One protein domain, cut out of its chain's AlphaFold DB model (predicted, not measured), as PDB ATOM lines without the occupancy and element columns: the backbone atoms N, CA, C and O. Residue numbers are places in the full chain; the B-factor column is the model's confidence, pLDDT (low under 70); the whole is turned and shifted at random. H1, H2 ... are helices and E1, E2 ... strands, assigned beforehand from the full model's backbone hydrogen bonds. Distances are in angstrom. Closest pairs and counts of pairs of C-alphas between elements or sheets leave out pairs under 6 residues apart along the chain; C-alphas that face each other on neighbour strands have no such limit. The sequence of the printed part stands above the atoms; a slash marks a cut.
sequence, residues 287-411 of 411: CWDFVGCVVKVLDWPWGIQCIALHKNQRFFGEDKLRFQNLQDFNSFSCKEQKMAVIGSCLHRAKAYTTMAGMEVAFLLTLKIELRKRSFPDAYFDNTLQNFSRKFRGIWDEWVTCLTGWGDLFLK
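Overview. This is residues 287 to 411 of the 411 residues of an uncharacterized protein of Chara braunii (UniProt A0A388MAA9). Four helices, each folding back on the one before, form a packed body, and a small three-stranded sheet extends it at the end where H1 stops and H2 starts. H1, H2 and H3 have their centres in a triangle, H4 packs on H3, and a long link, residues 309 to 334, leads from the sheet end to the opposite end, where H1 begins. The printed part has 125 residues, with E1, E2, E3, H1, H2, H3 and H4 in order along the chain. The sheet's order is E1, E2, E3, antiparallel throughout, and the class is mixed, helices and strands. The whole is compact, with a radius of gyration of the C-alphas of 15.0 A and spans of 47 by 32 by 32 A.

Along the chain. E1, residues 287 to 290, starts at C-alpha 287 at (90.563, 113.007, 164.670). E2, residues 293 to 298, is 15.5 A long, and E3, residues 303 to 308, is 16.6 A long. H1, residues 335 to 352, measures 26.1 A from C-alpha 335 at (92.868, 133.583, 132.657). H2, residues 359 to 372, is 20.2 A long and H3, residues 377 to 391, 21.0 A. H4, residues 394 to 402, ends at C-alpha 402 at (106.011, 127.094, 147.704).

Arrangement. The strands form a meander, each the antiparallel neighbour of the one before. In the hairpin of E1 and E2, N 288 and O 295 are 2.9 A apart; in that of E2 and E3, N 296 and O 305 are 2.8 A apart, both within hydrogen-bond range. H1 is on one face of the sheet, in two layers, helix and sheet, with a height over the sheet of only just 4.3 A; it lies beside the strands, over none. The closest C-alphas of E3 and H1 are those of Ala 308 and Tyr 352, 5.2 A apart. H2 only grazes the sheet with residues 359 to 363. The helix packing is mostly aligned, with 3 of 4 touching pairs at a shallow tilt. H1 and H2, a helical hairpin, touch at Ala 349 and Glu 359, their closest C-alphas, 5.7 A apart, at a shallow tilt of 27 degrees, opposite ways. H1 and H3 touch, closest at the C-alphas of Gly 343 and Thr 383, 6.2 A, at a steep tilt of 49 degrees, the same way. H3 and H4, a helical hairpin, touch at a shallow tilt of 15 degrees, opposite ways, their closest C-alphas being those of Ser 388 and Trp 395, 4.9 A apart. H1 and H4 are apart. In H1, H2, H3 and H4 every O i to N i+4 pair is within hydrogen-bond range.

Size, cuts and confidence. The C-alphas farthest apart, those of Trp 300 and Phe 332, are 49.7 A apart. The printed part has no cut, and the link from E3 to H1, 26 residues, is long. The mean pLDDT of the printed part is 93.2, with residues 405 to 411, which include the chain's last residue, under 70.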
ATOM      1  N   CYS A 287      90.226 112.446 165.977       92.94
ATOM      2  CA  CYS A 287      90.563 113.007 164.670       92.94
ATOM      3  C   CYS A 287      89.727 112.374 163.543       92.94
ATOM      4  O   CYS A 287      89.824 111.178 163.273       92.94
ATOM      5  N   TRP A 288      88.923 113.160 162.829       93.75
ATOM      6  CA  TRP A 288      88.048 112.632 161.777       93.75
ATOM      7  C   TRP A 288      87.856 113.594 160.612       93.75
ATOM      8  O   TRP A 288      88.061 114.803 160.724       93.75
ATOM      9  N   ASP A 289      87.425 113.051 159.473       93.31
ATOM     10  CA  ASP A 289      87.051 113.859 158.319       93.31
ATOM     11  C   ASP A 289      85.623 114.384 158.462       93.31
ATOM     12  O   ASP A 289      84.691 113.628 158.731       93.31
ATOM     13  N   PHE A 290      85.428 115.672 158.193       93.81
ATOM     14  CA  PHE A 290      84.109 116.284 158.128       93.81
ATOM     15  C   PHE A 290      84.053 117.340 157.020       93.81
ATOM     16  O   PHE A 290      84.779 118.333 157.050       93.81
ATOM     17  N   VAL A 291      83.195 117.126 156.014       92.31
ATOM     18  CA  VAL A 291      82.890 118.086 154.927       92.31
ATOM     19  C   VAL A 291      84.151 118.679 154.263       92.31
ATOM     20  O   VAL A 291      84.268 119.878 154.004       92.31
ATOM     21  N   GLY A 292      85.133 117.825 153.961       93.06
ATOM     22  CA  GLY A 292      86.388 118.245 153.323       93.06
ATOM     23  C   GLY A 292      87.358 118.978 154.253       93.06
ATOM     24  O   GLY A 292      88.211 119.723 153.771       93.06
ATOM     25  N   CYS A 293      87.233 118.773 155.559       95.69
ATOM     26  CA  CYS A 293      88.202 119.166 156.573       95.69
ATOM     27  C   CYS A 293      88.579 117.948 157.424       95.69
ATOM     28  O   CYS A 293      87.803 117.000 157.493       95.69
ATOM     29  N   VAL A 294      89.733 117.994 158.087       95.19
ATOM     30  CA  VAL A 294      90.007 117.164 159.266       95.19
ATOM     31  C   VAL A 294      89.645 117.984 160.488       95.19
ATOM     32  O   VAL A 294      90.120 119.111 160.633       95.19
ATOM     33  N   VAL A 295      88.826 117.421 161.362       95.19
ATOM     34  CA  VAL A 295      88.548 117.963 162.687       95.19
ATOM     35  C   VAL A 295      89.336 117.137 163.689       95.19
ATOM     36  O   VAL A 295      89.298 115.911 163.638       95.19
ATOM     37  N   LYS A 296      90.060 117.808 164.582       94.25
ATOM     38  CA  LYS A 296      90.805 117.172 165.662       94.25
ATOM     39  C   LYS A 296      90.479 117.826 166.995       94.25
ATOM     40  O   LYS A 296      90.491 119.050 167.102       94.25
ATOM     41  N   VAL A 297      90.211 117.020 168.010       92.31
ATOM     42  CA  VAL A 297      90.098 117.469 169.397       92.31
ATOM     43  C   VAL A 297      91.481 117.378 170.025       92.31
ATOM     44  O   VAL A 297      92.108 116.326 170.016       92.31
ATOM     45  N   LEU A 298      91.976 118.501 170.526       91.50
ATOM     46  CA  LEU A 298      93.226 118.592 171.263       91.50
ATOM     47  C   LEU A 298      92.948 119.007 172.702       91.50
ATOM     48  O   LEU A 298      91.940 119.663 172.992       91.50
ATOM     49  N   ASP A 299      93.895 118.691 173.576       89.19
ATOM     50  CA  ASP A 299      93.859 119.130 174.962       89.19
ATOM     51  C   ASP A 299      93.832 120.660 175.073       89.19
ATOM     52  O   ASP A 299      94.219 121.417 174.168       89.19
ATOM     53  N   TRP A 300      93.360 121.134 176.223       84.00
ATOM     54  CA  TRP A 300      93.399 122.549 176.570       84.00
ATOM     55  C   TRP A 300      94.840 123.099 176.463       84.00
ATOM     56  O   TRP A 300      95.771 122.438 176.924       84.00
ATOM     57  N   PRO A 301      95.064 124.303 175.893       89.25
ATOM     58  CA  PRO A 301      94.084 125.322 175.497       89.25
ATOM     59  C   PRO A 301      93.606 125.248 174.041       89.25
ATOM     60  O   PRO A 301      92.886 126.138 173.590       89.25
ATOM     61  N   TRP A 302      94.008 124.227 173.287       90.00
ATOM     62  CA  TRP A 302      93.793 124.190 171.842       90.00
ATOM     63  C   TRP A 302      92.363 123.796 171.469       90.00
ATOM     64  O   TRP A 302      91.816 124.350 170.517       90.00
ATOM     65  N   GLY A 303      91.731 122.888 172.217       91.50
ATOM     66  CA  GLY A 303      90.339 122.499 171.991       91.50
ATOM     67  C   GLY A 303      90.103 121.903 170.598       91.50
ATOM     68  O   GLY A 303      90.908 121.122 170.098       91.50
ATOM     69  N   ILE A 304      88.986 122.260 169.957       92.88
ATOM     70  CA  ILE A 304      88.634 121.735 168.628       92.88
ATOM     71  C   ILE A 304      89.387 122.513 167.551       92.88
ATOM     72  O   ILE A 304      89.172 123.712 167.365       92.88
ATOM     73  N   GLN A 305      90.226 121.805 166.807       95.62
ATOM     74  CA  GLN A 305      90.938 122.305 165.645       95.62
ATOM     75  C   GLN A 305      90.325 121.750 164.361       95.62
ATOM     76  O   GLN A 305      89.857 120.616 164.306       95.62
ATOM     77  N   CYS A 306      90.336 122.558 163.312       96.12
ATOM     78  CA  CYS A 306      89.876 122.202 161.982       96.12
ATOM     79  C   CYS A 306      90.983 122.530 160.984       96.12
ATOM     80  O   CYS A 306      91.643 123.562 161.099       96.12
ATOM     81  N   ILE A 307      91.206 121.646 160.018       97.12
ATOM     82  CA  ILE A 307      92.206 121.805 158.963       97.12
ATOM     83  C   ILE A 307      91.519 121.528 157.634       97.12
ATOM     84  O   ILE A 307      90.948 120.456 157.434       97.12
ATOM     85  N   ALA A 308      91.576 122.479 156.704       97.25
ATOM     86  CA  ALA A 308      91.024 122.284 155.371       97.25
ATOM     87  C   ALA A 308      91.762 121.150 154.638       97.25
ATOM     88  O   ALA A 308      92.990 121.150 154.572       97.25
ATOM     89  N   LEU A 309      91.021 120.236 154.008       96.69
ATOM     90  CA  LEU A 309      91.592 119.189 153.163       96.69
ATOM     91  C   LEU A 309      91.390 119.479 151.684       96.69
ATOM     92  O   LEU A 309      90.305 119.836 151.215       96.69
ATOM     93  N   HIS A 310      92.446 119.237 150.914       96.38
ATOM     94  CA  HIS A 310      92.318 119.141 149.471       96.38
ATOM     95  C   HIS A 310      91.838 117.722 149.112       96.38
ATOM     96  O   HIS A 310      92.361 116.746 149.640       96.38
ATOM     97  N   LYS A 311      90.863 117.545 148.204       94.81
ATOM     98  CA  LYS A 311      90.293 116.195 147.953       94.81
ATOM     99  C   LYS A 311      91.326 115.167 147.473       94.81
ATOM    100  O   LYS A 311      91.202 113.985 147.758       94.81
ATOM    101  N   ASN A 312      92.337 115.624 146.737       96.00
ATOM    102  CA  ASN A 312      93.447 114.787 146.271       96.00
ATOM    103  C   ASN A 312      94.617 114.706 147.274       96.00
ATOM    104  O   ASN A 312      95.651 114.146 146.936       96.00
ATOM    105  N   GLN A 313      94.484 115.230 148.498       95.69
ATOM    106  CA  GLN A 313      95.580 115.286 149.480       95.69
ATOM    107  C   GLN A 313      96.033 113.909 149.949       95.69
ATOM    108  O   GLN A 313      97.209 113.729 150.216       95.69
ATOM    109  N   ARG A 314      95.141 112.916 149.997       94.25
ATOM    110  CA  ARG A 314      95.519 111.527 150.313       94.25
ATOM    111  C   ARG A 314      96.133 110.771 149.133       94.25
ATOM    112  O   ARG A 314      96.749 109.735 149.329       94.25
ATOM    113  N   PHE A 315      95.980 111.301 147.922       94.62
ATOM    114  CA  PHE A 315      96.329 110.630 146.665       94.62
ATOM    115  C   PHE A 315      97.298 111.474 145.825       94.62
ATOM    116  O   PHE A 315      97.370 111.337 144.607       94.62
ATOM    117  N   PHE A 316      98.040 112.394 146.454       90.81
ATOM    118  CA  PHE A 316      98.892 113.339 145.725       90.81
ATOM    119  C   PHE A 316     100.038 112.641 144.975       90.81
ATOM    120  O   PHE A 316     100.486 113.157 143.950       90.81
ATOM    121  N   GLY A 317     100.472 111.471 145.458       91.50
ATOM    122  CA  GLY A 317     101.511 110.645 144.843       91.50
ATOM    123  C   GLY A 317     101.048 109.796 143.655       91.50
ATOM    124  O   GLY A 317     101.896 109.286 142.940       91.50
ATOM    125  N   GLU A 318      99.741 109.651 143.410       94.50
ATOM    126  CA  GLU A 318      99.246 108.875 142.264       94.50
ATOM    127  C   GLU A 318      99.461 109.636 140.953       94.50
ATOM    128  O   GLU A 318      99.172 110.830 140.885       94.50
ATOM    129  N   ASP A 319      99.885 108.968 139.879       93.38
ATOM    130  CA  ASP A 319     100.112 109.624 138.579       93.38
ATOM    131  C   ASP A 319      98.854 110.320 138.043       93.38
ATOM    132  O   ASP A 319      98.913 111.407 137.461       93.38
ATOM    133  N   LYS A 320      97.686 109.712 138.275       95.06
ATOM    134  CA  LYS A 320      96.390 110.223 137.825       95.06
ATOM    135  C   LYS A 320      95.640 110.884 138.973       95.06
ATOM    136  O   LYS A 320      95.595 110.384 140.089       95.06
ATOM    137  N   LEU A 321      94.984 112.004 138.673       95.62
ATOM    138  CA  LEU A 321      94.083 112.653 139.621       95.62
ATOM    139  C   LEU A 321      92.833 111.796 139.822       95.62
ATOM    140  O   LEU A 321      92.040 111.623 138.894       95.62
ATOM    141  N   ARG A 322      92.629 111.321 141.052       96.06
ATOM    142  CA  ARG A 322      91.430 110.571 141.438       96.06
ATOM    143  C   ARG A 322      90.179 111.443 141.410       96.06
ATOM    144  O   ARG A 322      89.139 111.026 140.908       96.06
ATOM    145  N   PHE A 323      90.283 112.671 141.917       95.75
ATOM    146  CA  PHE A 323      89.179 113.624 141.917       95.75
ATOM    147  C   PHE A 323      89.422 114.763 140.935       95.75
ATOM    148  O   PHE A 323      90.403 115.500 141.036       95.75
ATOM    149  N   GLN A 324      88.476 114.955 140.020       94.38
ATOM    150  CA  GLN A 324      88.568 115.967 138.975       94.38
ATOM    151  C   GLN A 324      87.882 117.289 139.387       94.38
ATOM    152  O   GLN A 324      86.863 117.664 138.814       94.38
ATOM    153  N   ASN A 325      88.367 117.958 140.446       89.06
ATOM    154  CA  ASN A 325      87.651 119.106 141.042       89.06
ATOM    155  C   ASN A 325      87.920 120.457 140.376       89.06
ATOM    156  O   ASN A 325      87.091 121.361 140.496       89.06
ATOM    157  N   LEU A 326      89.086 120.627 139.757       95.38
ATOM    158  CA  LEU A 326      89.456 121.864 139.077       95.38
ATOM    159  C   LEU A 326      89.302 121.685 137.566       95.38
ATOM    160  O   LEU A 326      89.284 120.575 137.053       95.38
ATOM    161  N   GLN A 327      89.150 122.791 136.850       95.06
ATOM    162  CA  GLN A 327      89.160 122.783 135.387       95.06
ATOM    163  C   GLN A 327      90.593 122.621 134.876       95.06
ATOM    164  O   GLN A 327      91.506 123.137 135.512       95.06
ATOM    165  N   ASP A 328      90.786 121.986 133.723       97.00
ATOM    166  CA  ASP A 328      92.109 121.878 133.098       97.00
ATOM    167  C   ASP A 328      92.585 123.215 132.526       97.00
ATOM    168  O   ASP A 328      91.774 124.076 132.158       97.00
ATOM    169  N   PHE A 329      93.903 123.393 132.397       97.38
ATOM    170  CA  PHE A 329      94.462 124.632 131.857       97.38
ATOM    171  C   PHE A 329      94.004 124.899 130.419       97.38
ATOM    172  O   PHE A 329      93.729 126.043 130.069       97.38
ATOM    173  N   ASN A 330      93.821 123.851 129.615       96.38
ATOM    174  CA  ASN A 330      93.374 123.962 128.224       96.38
ATOM    175  C   ASN A 330      91.850 124.117 128.075       96.38
ATOM    176  O   ASN A 330      91.333 124.146 126.961       96.38
ATOM    177  N   SER A 331      91.104 124.228 129.180       96.19
ATOM    178  CA  SER A 331      89.669 124.521 129.123       96.19
ATOM    179  C   SER A 331      89.391 125.960 128.658       96.19
ATOM    180  O   SER A 331      90.200 126.870 128.870       96.19
ATOM    181  N   PHE A 332      88.205 126.172 128.073       94.50
ATOM    182  CA  PHE A 332      87.739 127.434 127.467       94.50
ATOM    183  C   PHE A 332      87.507 128.609 128.444       94.50
ATOM    184  O   PHE A 332      86.899 129.609 128.069       94.50
ATOM    185  N   SER A 333      87.946 128.523 129.701       95.12
ATOM    186  CA  SER A 333      87.820 129.629 130.654       95.12
ATOM    187  C   SER A 333      88.955 130.644 130.512       95.12
ATOM    188  O   SER A 333      90.106 130.297 130.217       95.12
ATOM    189  N   CYS A 334      88.632 131.918 130.748       96.75
ATOM    190  CA  CYS A 334      89.618 132.990 130.707       96.75
ATOM    191  C   CYS A 334      90.643 132.863 131.845       96.75
ATOM    192  O   CYS A 334      90.429 132.178 132.857       96.75
ATOM    193  N   LYS A 335      91.773 133.554 131.683       96.56
ATOM    194  CA  LYS A 335      92.868 133.583 132.657       96.56
ATOM    195  C   LYS A 335      92.386 134.045 134.033       96.56
ATOM    196  O   LYS A 335      92.733 133.441 135.043       96.56
ATOM    197  N   GLU A 336      91.536 135.061 134.075       97.00
ATOM    198  CA  GLU A 336      91.010 135.658 135.303       97.00
ATOM    199  C   GLU A 336      90.145 134.657 136.066       97.00
ATOM    200  O   GLU A 336      90.268 134.529 137.282       97.00
ATOM    201  N   GLN A 337      89.314 133.888 135.357       96.81
ATOM    202  CA  GLN A 337      88.488 132.849 135.966       96.81
ATOM    203  C   GLN A 337      89.352 131.727 136.554       96.81
ATOM    204  O   GLN A 337      89.081 131.257 137.657       96.81
ATOM    205  N   LYS A 338      90.413 131.317 135.850       97.19
ATOM    206  CA  LYS A 338      91.391 130.333 136.342       97.19
ATOM    207  C   LYS A 338      92.074 130.813 137.627       97.19
ATOM    208  O   LYS A 338      92.080 130.085 138.617       97.19
ATOM    209  N   MET A 339      92.551 132.057 137.648       97.50
ATOM    210  CA  MET A 339      93.145 132.676 138.840       97.50
ATOM    211  C   MET A 339      92.135 132.804 139.990       97.50
ATOM    212  O   MET A 339      92.464 132.535 141.144       97.50
ATOM    213  N   ALA A 340      90.882 133.158 139.689       97.38
ATOM    214  CA  ALA A 340      89.821 133.274 140.687       97.38
ATOM    215  C   ALA A 340      89.493 131.929 141.356       97.38
ATOM    216  O   ALA A 340      89.237 131.895 142.560       97.38
ATOM    217  N   VAL A 341      89.534 130.820 140.610       97.50
ATOM    218  CA  VAL A 341      89.361 129.469 141.170       97.50
ATOM    219  C   VAL A 341      90.487 129.141 142.153       97.50
ATOM    220  O   VAL A 341      90.202 128.707 143.268       97.50
ATOM    221  N   ILE A 342      91.745 129.418 141.790       98.19
ATOM    222  CA  ILE A 342      92.894 129.230 142.692       98.19
ATOM    223  C   ILE A 342      92.716 130.093 143.947       98.19
ATOM    224  O   ILE A 342      92.778 129.581 145.064       98.19
ATOM    225  N   GLY A 343      92.393 131.379 143.779       98.12
ATOM    226  CA  GLY A 343      92.154 132.301 144.889       98.12
ATOM    227  C   GLY A 343      91.010 131.856 145.804       98.12
ATOM    228  O   GLY A 343      91.103 131.995 147.022       98.12
ATOM    229  N   SER A 344      89.951 131.258 145.250       97.69
ATOM    230  CA  SER A 344      88.864 130.666 146.036       97.69
ATOM    231  C   SER A 344      89.341 129.485 146.886       97.69
ATOM    232  O   SER A 344      88.913 129.368 148.036       97.69
ATOM    233  N   CYS A 345      90.238 128.640 146.369       97.88
ATOM    234  CA  CYS A 345      90.842 127.567 147.156       97.88
ATOM    235  C   CYS A 345      91.751 128.109 148.272       97.88
ATOM    236  O   CYS A 345      91.660 127.615 149.391       97.88
ATOM    237  N   LEU A 346      92.543 129.161 148.023       98.19
ATOM    238  CA  LEU A 346      93.346 129.817 149.073       98.19
ATOM    239  C   LEU A 346      92.460 130.403 150.181       98.19
ATOM    240  O   LEU A 346      92.709 130.205 151.369       98.19
ATOM    241  N   HIS A 347      91.370 131.073 149.795       97.81
ATOM    242  CA  HIS A 347      90.379 131.574 150.747       97.81
ATOM    243  C   HIS A 347      89.756 130.455 151.581       97.81
ATOM    244  O   HIS A 347      89.517 130.662 152.767       97.81
ATOM    245  N   ARG A 348      89.509 129.286 150.983       96.56
ATOM    246  CA  ARG A 348      88.987 128.114 151.691       96.56
ATOM    247  C   ARG A 348      89.989 127.572 152.702       96.56
ATOM    248  O   ARG A 348      89.606 127.384 153.849       96.56
ATOM    249  N   ALA A 349      91.247 127.387 152.296       97.44
ATOM    250  CA  ALA A 349      92.313 126.941 153.191       97.44
ATOM    251  C   ALA A 349      92.421 127.863 154.410       97.44
ATOM    252  O   ALA A 349      92.371 127.402 155.540       97.44
ATOM    253  N   LYS A 350      92.425 129.181 154.182       96.88
ATOM    254  CA  LYS A 350      92.454 130.170 155.264       96.88
ATOM    255  C   LYS A 350      91.204 130.164 156.150       96.88
ATOM    256  O   LYS A 350      91.294 130.447 157.337       96.88
ATOM    257  N   ALA A 351      90.021 129.990 155.565       96.25
ATOM    258  CA  ALA A 351      88.765 130.110 156.303       96.25
ATOM    259  C   ALA A 351      88.459 128.877 157.157       96.25
ATOM    260  O   ALA A 351      87.780 129.011 158.170       96.25
ATOM    261  N   TYR A 352      88.907 127.697 156.721       95.94
ATOM    262  CA  TYR A 352      88.569 126.419 157.354       95.94
ATOM    263  C   TYR A 352      89.727 125.788 158.126       95.94
ATOM    264  O   TYR A 352      89.524 124.766 158.772       95.94
ATOM    265  N   THR A 353      90.914 126.392 158.098       97.06
ATOM    266  CA  THR A 353      92.025 125.984 158.954       97.06
ATOM    267  C   THR A 353      92.109 126.908 160.163       97.06
ATOM    268  O   THR A 353      92.271 128.119 160.022       97.06
ATOM    269  N   THR A 354      91.969 126.345 161.361       95.88
ATOM    270  CA  THR A 354      92.105 127.067 162.634       95.88
ATOM    271  C   THR A 354      93.522 126.981 163.190       95.88
ATOM    272  O   THR A 354      93.958 127.892 163.891       95.88
ATOM    273  N   MET A 355      94.250 125.912 162.860       93.38
ATOM    274  CA  MET A 355      95.635 125.717 163.274       93.38
ATOM    275  C   MET A 355      96.578 126.377 162.271       93.38
ATOM    276  O   MET A 355      96.794 125.856 161.175       93.38
ATOM    277  N   ALA A 356      97.143 127.520 162.664       93.12
ATOM    278  CA  ALA A 356      98.049 128.281 161.819       93.12
ATOM    279  C   ALA A 356      99.208 127.407 161.323       93.12
ATOM    280  O   ALA A 356      99.935 126.792 162.099       93.12
ATOM    281  N   GLY A 357      99.356 127.374 160.009       94.44
ATOM    282  CA  GLY A 357     100.437 126.729 159.290       94.44
ATOM    283  C   GLY A 357     100.088 125.373 158.700       94.44
ATOM    284  O   GLY A 357     100.717 124.942 157.733       94.44
ATOM    285  N   MET A 358      99.013 124.744 159.172       95.88
ATOM    286  CA  MET A 358      98.526 123.494 158.587       95.88
ATOM    287  C   MET A 358      97.924 123.686 157.190       95.88
ATOM    288  O   MET A 358      97.697 122.709 156.473       95.88
ATOM    289  N   GLU A 359      97.719 124.929 156.741       96.38
ATOM    290  CA  GLU A 359      97.319 125.227 155.368       96.38
ATOM    291  C   GLU A 359      98.348 124.724 154.348       96.38
ATOM    292  O   GLU A 359      97.962 124.398 153.225       96.38
ATOM    293  N   VAL A 360      99.632 124.610 154.714       96.50
ATOM    294  CA  VAL A 360     100.709 124.238 153.783       96.50
ATOM    295  C   VAL A 360     100.447 122.911 153.067       96.50
ATOM    296  O   VAL A 360     100.670 122.816 151.860       96.50
ATOM    297  N   ALA A 361      99.883 121.912 153.753       95.75
ATOM    298  CA  ALA A 361      99.567 120.614 153.156       95.75
ATOM    299  C   ALA A 361      98.477 120.730 152.073       95.75
ATOM    300  O   ALA A 361      98.579 120.131 150.993       95.75
ATOM    301  N   PHE A 362      97.460 121.559 152.327       97.31
ATOM    302  CA  PHE A 362      96.421 121.879 151.352       97.31
ATOM    303  C   PHE A 362      97.017 122.619 150.148       97.31
ATOM    304  O   PHE A 362      96.732 122.271 149.000       97.31
ATOM    305  N   LEU A 363      97.850 123.635 150.401       97.69
ATOM    306  CA  LEU A 363      98.461 124.477 149.370       97.69
ATOM    307  C   LEU A 363      99.402 123.683 148.461       97.69
ATOM    308  O   LEU A 363      99.329 123.813 147.238       97.69
ATOM    309  N   LEU A 364     100.233 122.821 149.048       96.94
ATOM    310  CA  LEU A 364     101.130 121.937 148.316       96.94
ATOM    311  C   LEU A 364     100.343 120.986 147.408       96.94
ATOM    312  O   LEU A 364     100.626 120.884 146.214       96.94
ATOM    313  N   THR A 365      99.302 120.344 147.944       97.00
ATOM    314  CA  THR A 365      98.444 119.449 147.156       97.00
ATOM    315  C   THR A 365      97.760 120.195 146.011       97.00
ATOM    316  O   THR A 365      97.703 119.688 144.889       97.00
ATOM    317  N   LEU A 366      97.262 121.407 146.271       97.75
ATOM    318  CA  LEU A 366      96.650 122.253 145.250       97.75
ATOM    319  C   LEU A 366      97.643 122.568 144.123       97.75
ATOM    320  O   LEU A 366      97.285 122.443 142.952       97.75
ATOM    321  N   LYS A 367      98.893 122.923 144.451       97.44
ATOM    322  CA  LYS A 367      99.938 123.180 143.447       97.44
ATOM    323  C   LYS A 367     100.248 121.931 142.615       97.44
ATOM    324  O   LYS A 367     100.310 122.021 141.390       97.44
ATOM    325  N   ILE A 368     100.370 120.765 143.253       96.12
ATOM    326  CA  ILE A 368     100.589 119.485 142.557       96.12
ATOM    327  C   ILE A 368      99.430 119.176 141.600       96.12
ATOM    328  O   ILE A 368      99.666 118.807 140.448       96.12
ATOM    329  N   GLU A 369      98.178 119.355 142.031       97.25
ATOM    330  CA  GLU A 369      97.024 119.147 141.152       97.25
ATOM    331  C   GLU A 369      97.027 120.107 139.960       97.25
ATOM    332  O   GLU A 369      96.801 119.677 138.829       97.25
ATOM    333  N   LEU A 370      97.300 121.394 140.189       97.38
ATOM    334  CA  LEU A 370      97.363 122.387 139.117       97.38
ATOM    335  C   LEU A 370      98.414 122.003 138.066       97.38
ATOM    336  O   LEU A 370      98.114 122.044 136.871       97.38
ATOM    337  N   ARG A 371      99.594 121.533 138.486       96.12
ATOM    338  CA  ARG A 371     100.630 121.019 137.573       96.12
ATOM    339  C   ARG A 371     100.153 119.809 136.770       96.12
ATOM    340  O   ARG A 371     100.306 119.796 135.552       96.12
ATOM    341  N   LYS A 372      99.501 118.834 137.416       96.06
ATOM    342  CA  LYS A 372      98.908 117.663 136.732       96.06
ATOM    343  C   LYS A 372      97.831 118.047 135.710       96.06
ATOM    344  O   LYS A 372      97.573 117.292 134.781       96.06
ATOM    345  N   ARG A 373      97.231 119.231 135.853       96.62
ATOM    346  CA  ARG A 373      96.273 119.833 134.909       96.62
ATOM    347  C   ARG A 373      96.907 120.785 133.893       96.62
ATOM    348  O   ARG A 373      96.192 121.563 133.254       96.62
ATOM    349  N   SER A 374      98.232 120.759 133.784       97.06
ATOM    350  CA  SER A 374      99.024 121.596 132.880       97.06
ATOM    351  C   SER A 374      98.925 123.101 133.159       97.06
ATOM    352  O   SER A 374      99.138 123.902 132.250       97.06
ATOM    353  N   PHE A 375      98.601 123.522 134.388       97.38
ATOM    354  CA  PHE A 375      98.696 124.939 134.743       97.38
ATOM    355  C   PHE A 375     100.167 125.348 134.862       97.38
ATOM    356  O   PHE A 375     100.922 124.670 135.558       97.38
ATOM    357  N   PRO A 376     100.566 126.487 134.270       96.75
ATOM    358  CA  PRO A 376     101.863 127.082 134.555       96.75
ATOM    359  C   PRO A 376     101.967 127.487 136.030       96.75
ATOM    360  O   PRO A 376     101.028 128.081 136.570       96.75
ATOM    361  N   ASP A 377     103.127 127.261 136.653       96.25
ATOM    362  CA  ASP A 377     103.376 127.599 138.066       96.25
ATOM    363  C   ASP A 377     103.078 129.067 138.389       96.25
ATOM    364  O   ASP A 377     102.516 129.372 139.440       96.25
ATOM    365  N   ALA A 378     103.330 129.968 137.434       96.38
ATOM    366  CA  ALA A 378     103.036 131.390 137.562       96.38
ATOM    367  C   ALA A 378     101.566 131.688 137.925       96.38
ATOM    368  O   ALA A 378     101.290 132.728 138.519       96.38
ATOM    369  N   TYR A 379     100.601 130.819 137.595       97.44
ATOM    370  CA  TYR A 379      99.206 131.015 138.011       97.44
ATOM    371  C   TYR A 379      99.042 130.850 139.520       97.44
ATOM    372  O   TYR A 379      98.428 131.696 140.176       97.44
ATOM    373  N   PHE A 380      99.596 129.775 140.077       97.81
ATOM    374  CA  PHE A 380      99.558 129.542 141.514       97.81
ATOM    375  C   PHE A 380     100.413 130.579 142.247       97.81
ATOM    376  O   PHE A 380      99.902 131.249 143.141       97.81
ATOM    377  N   ASP A 381     101.655 130.779 141.805       97.56
ATOM    378  CA  ASP A 381     102.643 131.617 142.487       97.56
ATOM    379  C   ASP A 381     102.186 133.083 142.559       97.56
ATOM    380  O   ASP A 381     102.131 133.662 143.645       97.56
ATOM    381  N   ASN A 382     101.720 133.661 141.443       97.44
ATOM    382  CA  ASN A 382     101.169 135.021 141.443       97.44
ATOM    383  C   ASN A 382      99.897 135.125 142.299       97.44
ATOM    384  O   ASN A 382      99.685 136.135 142.974       97.44
ATOM    385  N   THR A 383      99.027 134.105 142.285       98.12
ATOM    386  CA  THR A 383      97.811 134.128 143.114       98.12
ATOM    387  C   THR A 383      98.161 134.083 144.597       98.12
ATOM    388  O   THR A 383      97.607 134.868 145.367       98.12
ATOM    389  N   LEU A 384      99.099 133.217 144.992       98.25
ATOM    390  CA  LEU A 384      99.573 133.090 146.367       98.25
ATOM    391  C   LEU A 384     100.282 134.366 146.825       98.25
ATOM    392  O   LEU A 384      99.979 134.862 147.904       98.25
ATOM    393  N   GLN A 385     101.127 134.971 145.988       98.00
ATOM    394  CA  GLN A 385     101.798 136.232 146.309       98.00
ATOM    395  C   GLN A 385     100.799 137.386 146.497       98.00
ATOM    396  O   GLN A 385     100.907 138.167 147.442       98.00
ATOM    397  N   ASN A 386      99.781 137.488 145.636       97.88
ATOM    398  CA  ASN A 386      98.696 138.465 145.796       97.88
ATOM    399  C   ASN A 386      97.897 138.224 147.082       97.88
ATOM    400  O   ASN A 386      97.536 139.171 147.783       97.88
ATOM    401  N   PHE A 387      97.614 136.957 147.380       98.00
ATOM    402  CA  PHE A 387      96.900 136.549 148.582       98.00
ATOM    403  C   PHE A 387      97.708 136.875 149.843       98.00
ATOM    404  O   PHE A 387      97.158 137.440 150.790       98.00
ATOM    405  N   SER A 388      99.016 136.619 149.821       97.88
ATOM    406  CA  SER A 388      99.923 136.919 150.925       97.88
ATOM    407  C   SER A 388     100.002 138.407 151.213       97.88
ATOM    408  O   SER A 388      99.781 138.821 152.344       97.88
ATOM    409  N   ARG A 389     100.142 139.255 150.184       97.94
ATOM    410  CA  ARG A 389     100.131 140.720 150.360       97.94
ATOM    411  C   ARG A 389      98.899 141.233 151.112       97.94
ATOM    412  O   ARG A 389      98.978 142.247 151.804       97.94
ATOM    413  N   LYS A 390      97.764 140.538 150.977       97.62
ATOM    414  CA  LYS A 390      96.506 140.877 151.648       97.62
ATOM    415  C   LYS A 390      96.431 140.384 153.096       97.62
ATOM    416  O   LYS A 390      95.832 141.076 153.913       97.62
ATOM    417  N   PHE A 391      96.958 139.199 153.402       96.75
ATOM    418  CA  PHE A 391      96.778 138.561 154.714       96.75
ATOM    419  C   PHE A 391      98.025 138.566 155.607       96.75
ATOM    420  O   PHE A 391      97.856 138.568 156.822       96.75
ATOM    421  N   ARG A 392      99.220 138.662 155.013       96.06
ATOM    422  CA  ARG A 392     100.549 138.711 155.645       96.06
ATOM    423  C   ARG A 392     100.829 137.534 156.594       96.06
ATOM    424  O   ARG A 392     100.028 136.604 156.717       96.06
ATOM    425  N   GLY A 393     101.979 137.578 157.263       95.56
ATOM    426  CA  GLY A 393     102.353 136.628 158.311       95.56
ATOM    427  C   GLY A 393     102.771 135.297 157.706       95.56
ATOM    428  O   GLY A 393     103.553 135.271 156.764       95.56
ATOM    429  N   ILE A 394     102.192 134.197 158.186       96.19
ATOM    430  CA  ILE A 394     102.549 132.847 157.723       96.19
ATOM    431  C   ILE A 394     102.347 132.637 156.210       96.19
ATOM    432  O   ILE A 394     102.956 131.769 155.599       96.19
ATOM    433  N   TRP A 395     101.517 133.462 155.566       97.19
ATOM    434  CA  TRP A 395     101.345 133.425 154.114       97.19
ATOM    435  C   TRP A 395     102.589 133.898 153.352       97.19
ATOM    436  O   TRP A 395     102.821 133.412 152.245       97.19
ATOM    437  N   ASP A 396     103.397 134.794 153.932       96.75
ATOM    438  CA  ASP A 396     104.642 135.275 153.320       96.75
ATOM    439  C   ASP A 396     105.707 134.164 153.358       96.75
ATOM    440  O   ASP A 396     106.433 133.943 152.383       96.75
ATOM    441  N   GLU A 397     105.719 133.386 154.442       95.94
ATOM    442  CA  GLU A 397     106.509 132.156 154.556       95.94
ATOM    443  C   GLU A 397     106.062 131.131 153.508       95.94
ATOM    444  O   GLU A 397     106.896 130.596 152.780       95.94
ATOM    445  N   TRP A 398     104.752 130.936 153.312       96.50
ATOM    446  CA  TRP A 398     104.247 130.033 152.270       96.50
ATOM    447  C   TRP A 398     104.574 130.464 150.849       96.50
ATOM    448  O   TRP A 398     104.820 129.597 150.011       96.50
ATOM    449  N   VAL A 399     104.630 131.766 150.557       96.81
ATOM    450  CA  VAL A 399     105.170 132.238 149.275       96.81
ATOM    451  C   VAL A 399     106.615 131.769 149.132       96.81
ATOM    452  O   VAL A 399     106.961 131.182 148.112       96.81
ATOM    453  N   THR A 400     107.437 131.948 150.160       94.00
ATOM    454  CA  THR A 400     108.856 131.566 150.123       94.00
ATOM    455  C   THR A 400     109.036 130.054 149.962       94.00
ATOM    456  O   THR A 400     109.826 129.614 149.136       94.00
ATOM    457  N   CYS A 401     108.265 129.246 150.693       93.88
ATOM    458  CA  CYS A 401     108.375 127.788 150.658       93.88
ATOM    459  C   CYS A 401     107.817 127.161 149.375       93.88
ATOM    460  O   CYS A 401     108.312 126.123 148.939       93.88
ATOM    461  N   LEU A 402     106.749 127.727 148.802       95.06
ATOM    462  CA  LEU A 402     106.011 127.094 147.704       95.06
ATOM    463  C   LEU A 402     106.306 127.707 146.337       95.06
ATOM    464  O   LEU A 402     106.013 127.061 145.330       95.06
ATOM    465  N   THR A 403     106.867 128.914 146.259       92.69
ATOM    466  CA  THR A 403     107.333 129.509 144.994       92.69
ATOM    467  C   THR A 403     108.819 129.191 144.783       92.69
ATOM    468  O   THR A 403     109.539 128.937 145.739       92.69
ATOM    469  N   GLY A 404     109.279 129.083 143.532       79.94
ATOM    470  CA  GLY A 404     110.683 128.730 143.225       79.94
ATOM    471  C   GLY A 404     110.968 127.239 142.977       79.94
ATOM    472  O   GLY A 404     112.096 126.856 142.696       79.94
ATOM    473  N   TRP A 405     109.947 126.379 142.985       69.75
ATOM    474  CA  TRP A 405     110.103 124.943 142.692       69.75
ATOM    475  C   TRP A 405     110.390 124.622 141.214       69.75
ATOM    476  O   TRP A 405     110.575 123.452 140.878       69.75
ATOM    477  N   GLY A 406     110.361 125.618 140.325       62.50
ATOM    478  CA  GLY A 406     110.585 125.429 138.888       62.50
ATOM    479  C   GLY A 406     111.978 124.884 138.568       62.50
ATOM    480  O   GLY A 406     112.114 124.064 137.667       62.50
ATOM    481  N   ASP A 407     112.980 125.243 139.371       59.59
ATOM    482  CA  ASP A 407     114.379 124.883 139.109       59.59
ATOM    483  C   ASP A 407     114.775 123.505 139.671       59.59
ATOM    484  O   ASP A 407     115.832 122.971 139.334       59.59
ATOM    485  N   LEU A 408     113.931 122.904 140.520       54.66
ATOM    486  CA  LEU A 408     114.240 121.670 141.258       54.66
ATOM    487  C   LEU A 408     113.744 120.378 140.588       54.66
ATOM    488  O   LEU A 408     114.244 119.316 140.930       54.66
ATOM    489  N   PHE A 409     112.780 120.454 139.662       52.66
ATOM    490  CA  PHE A 409     112.167 119.282 139.001       52.66
ATOM    491  C   PHE A 409     112.463 119.180 137.494       52.66
ATOM    492  O   PHE A 409     111.960 118.278 136.828       52.66
ATOM    493  N   LEU A 410     113.240 120.118 136.946       47.09
ATOM    494  CA  LEU A 410     113.744 120.084 135.564       47.09
ATOM    495  C   LEU A 410     115.192 119.556 135.472       47.09
ATOM    496  O   LEU A 410     115.795 119.605 134.402       47.09
ATOM    497  N   LYS A 411     115.730 119.045 136.583       40.22
ATOM    498  CA  LYS A 411     116.901 118.163 136.643       40.22
ATOM    499  C   LYS A 411     116.427 116.785 137.068       40.22
ATOM    500  O   LYS A 411     117.028 115.810 136.575       40.22
TER     501      LYS A 411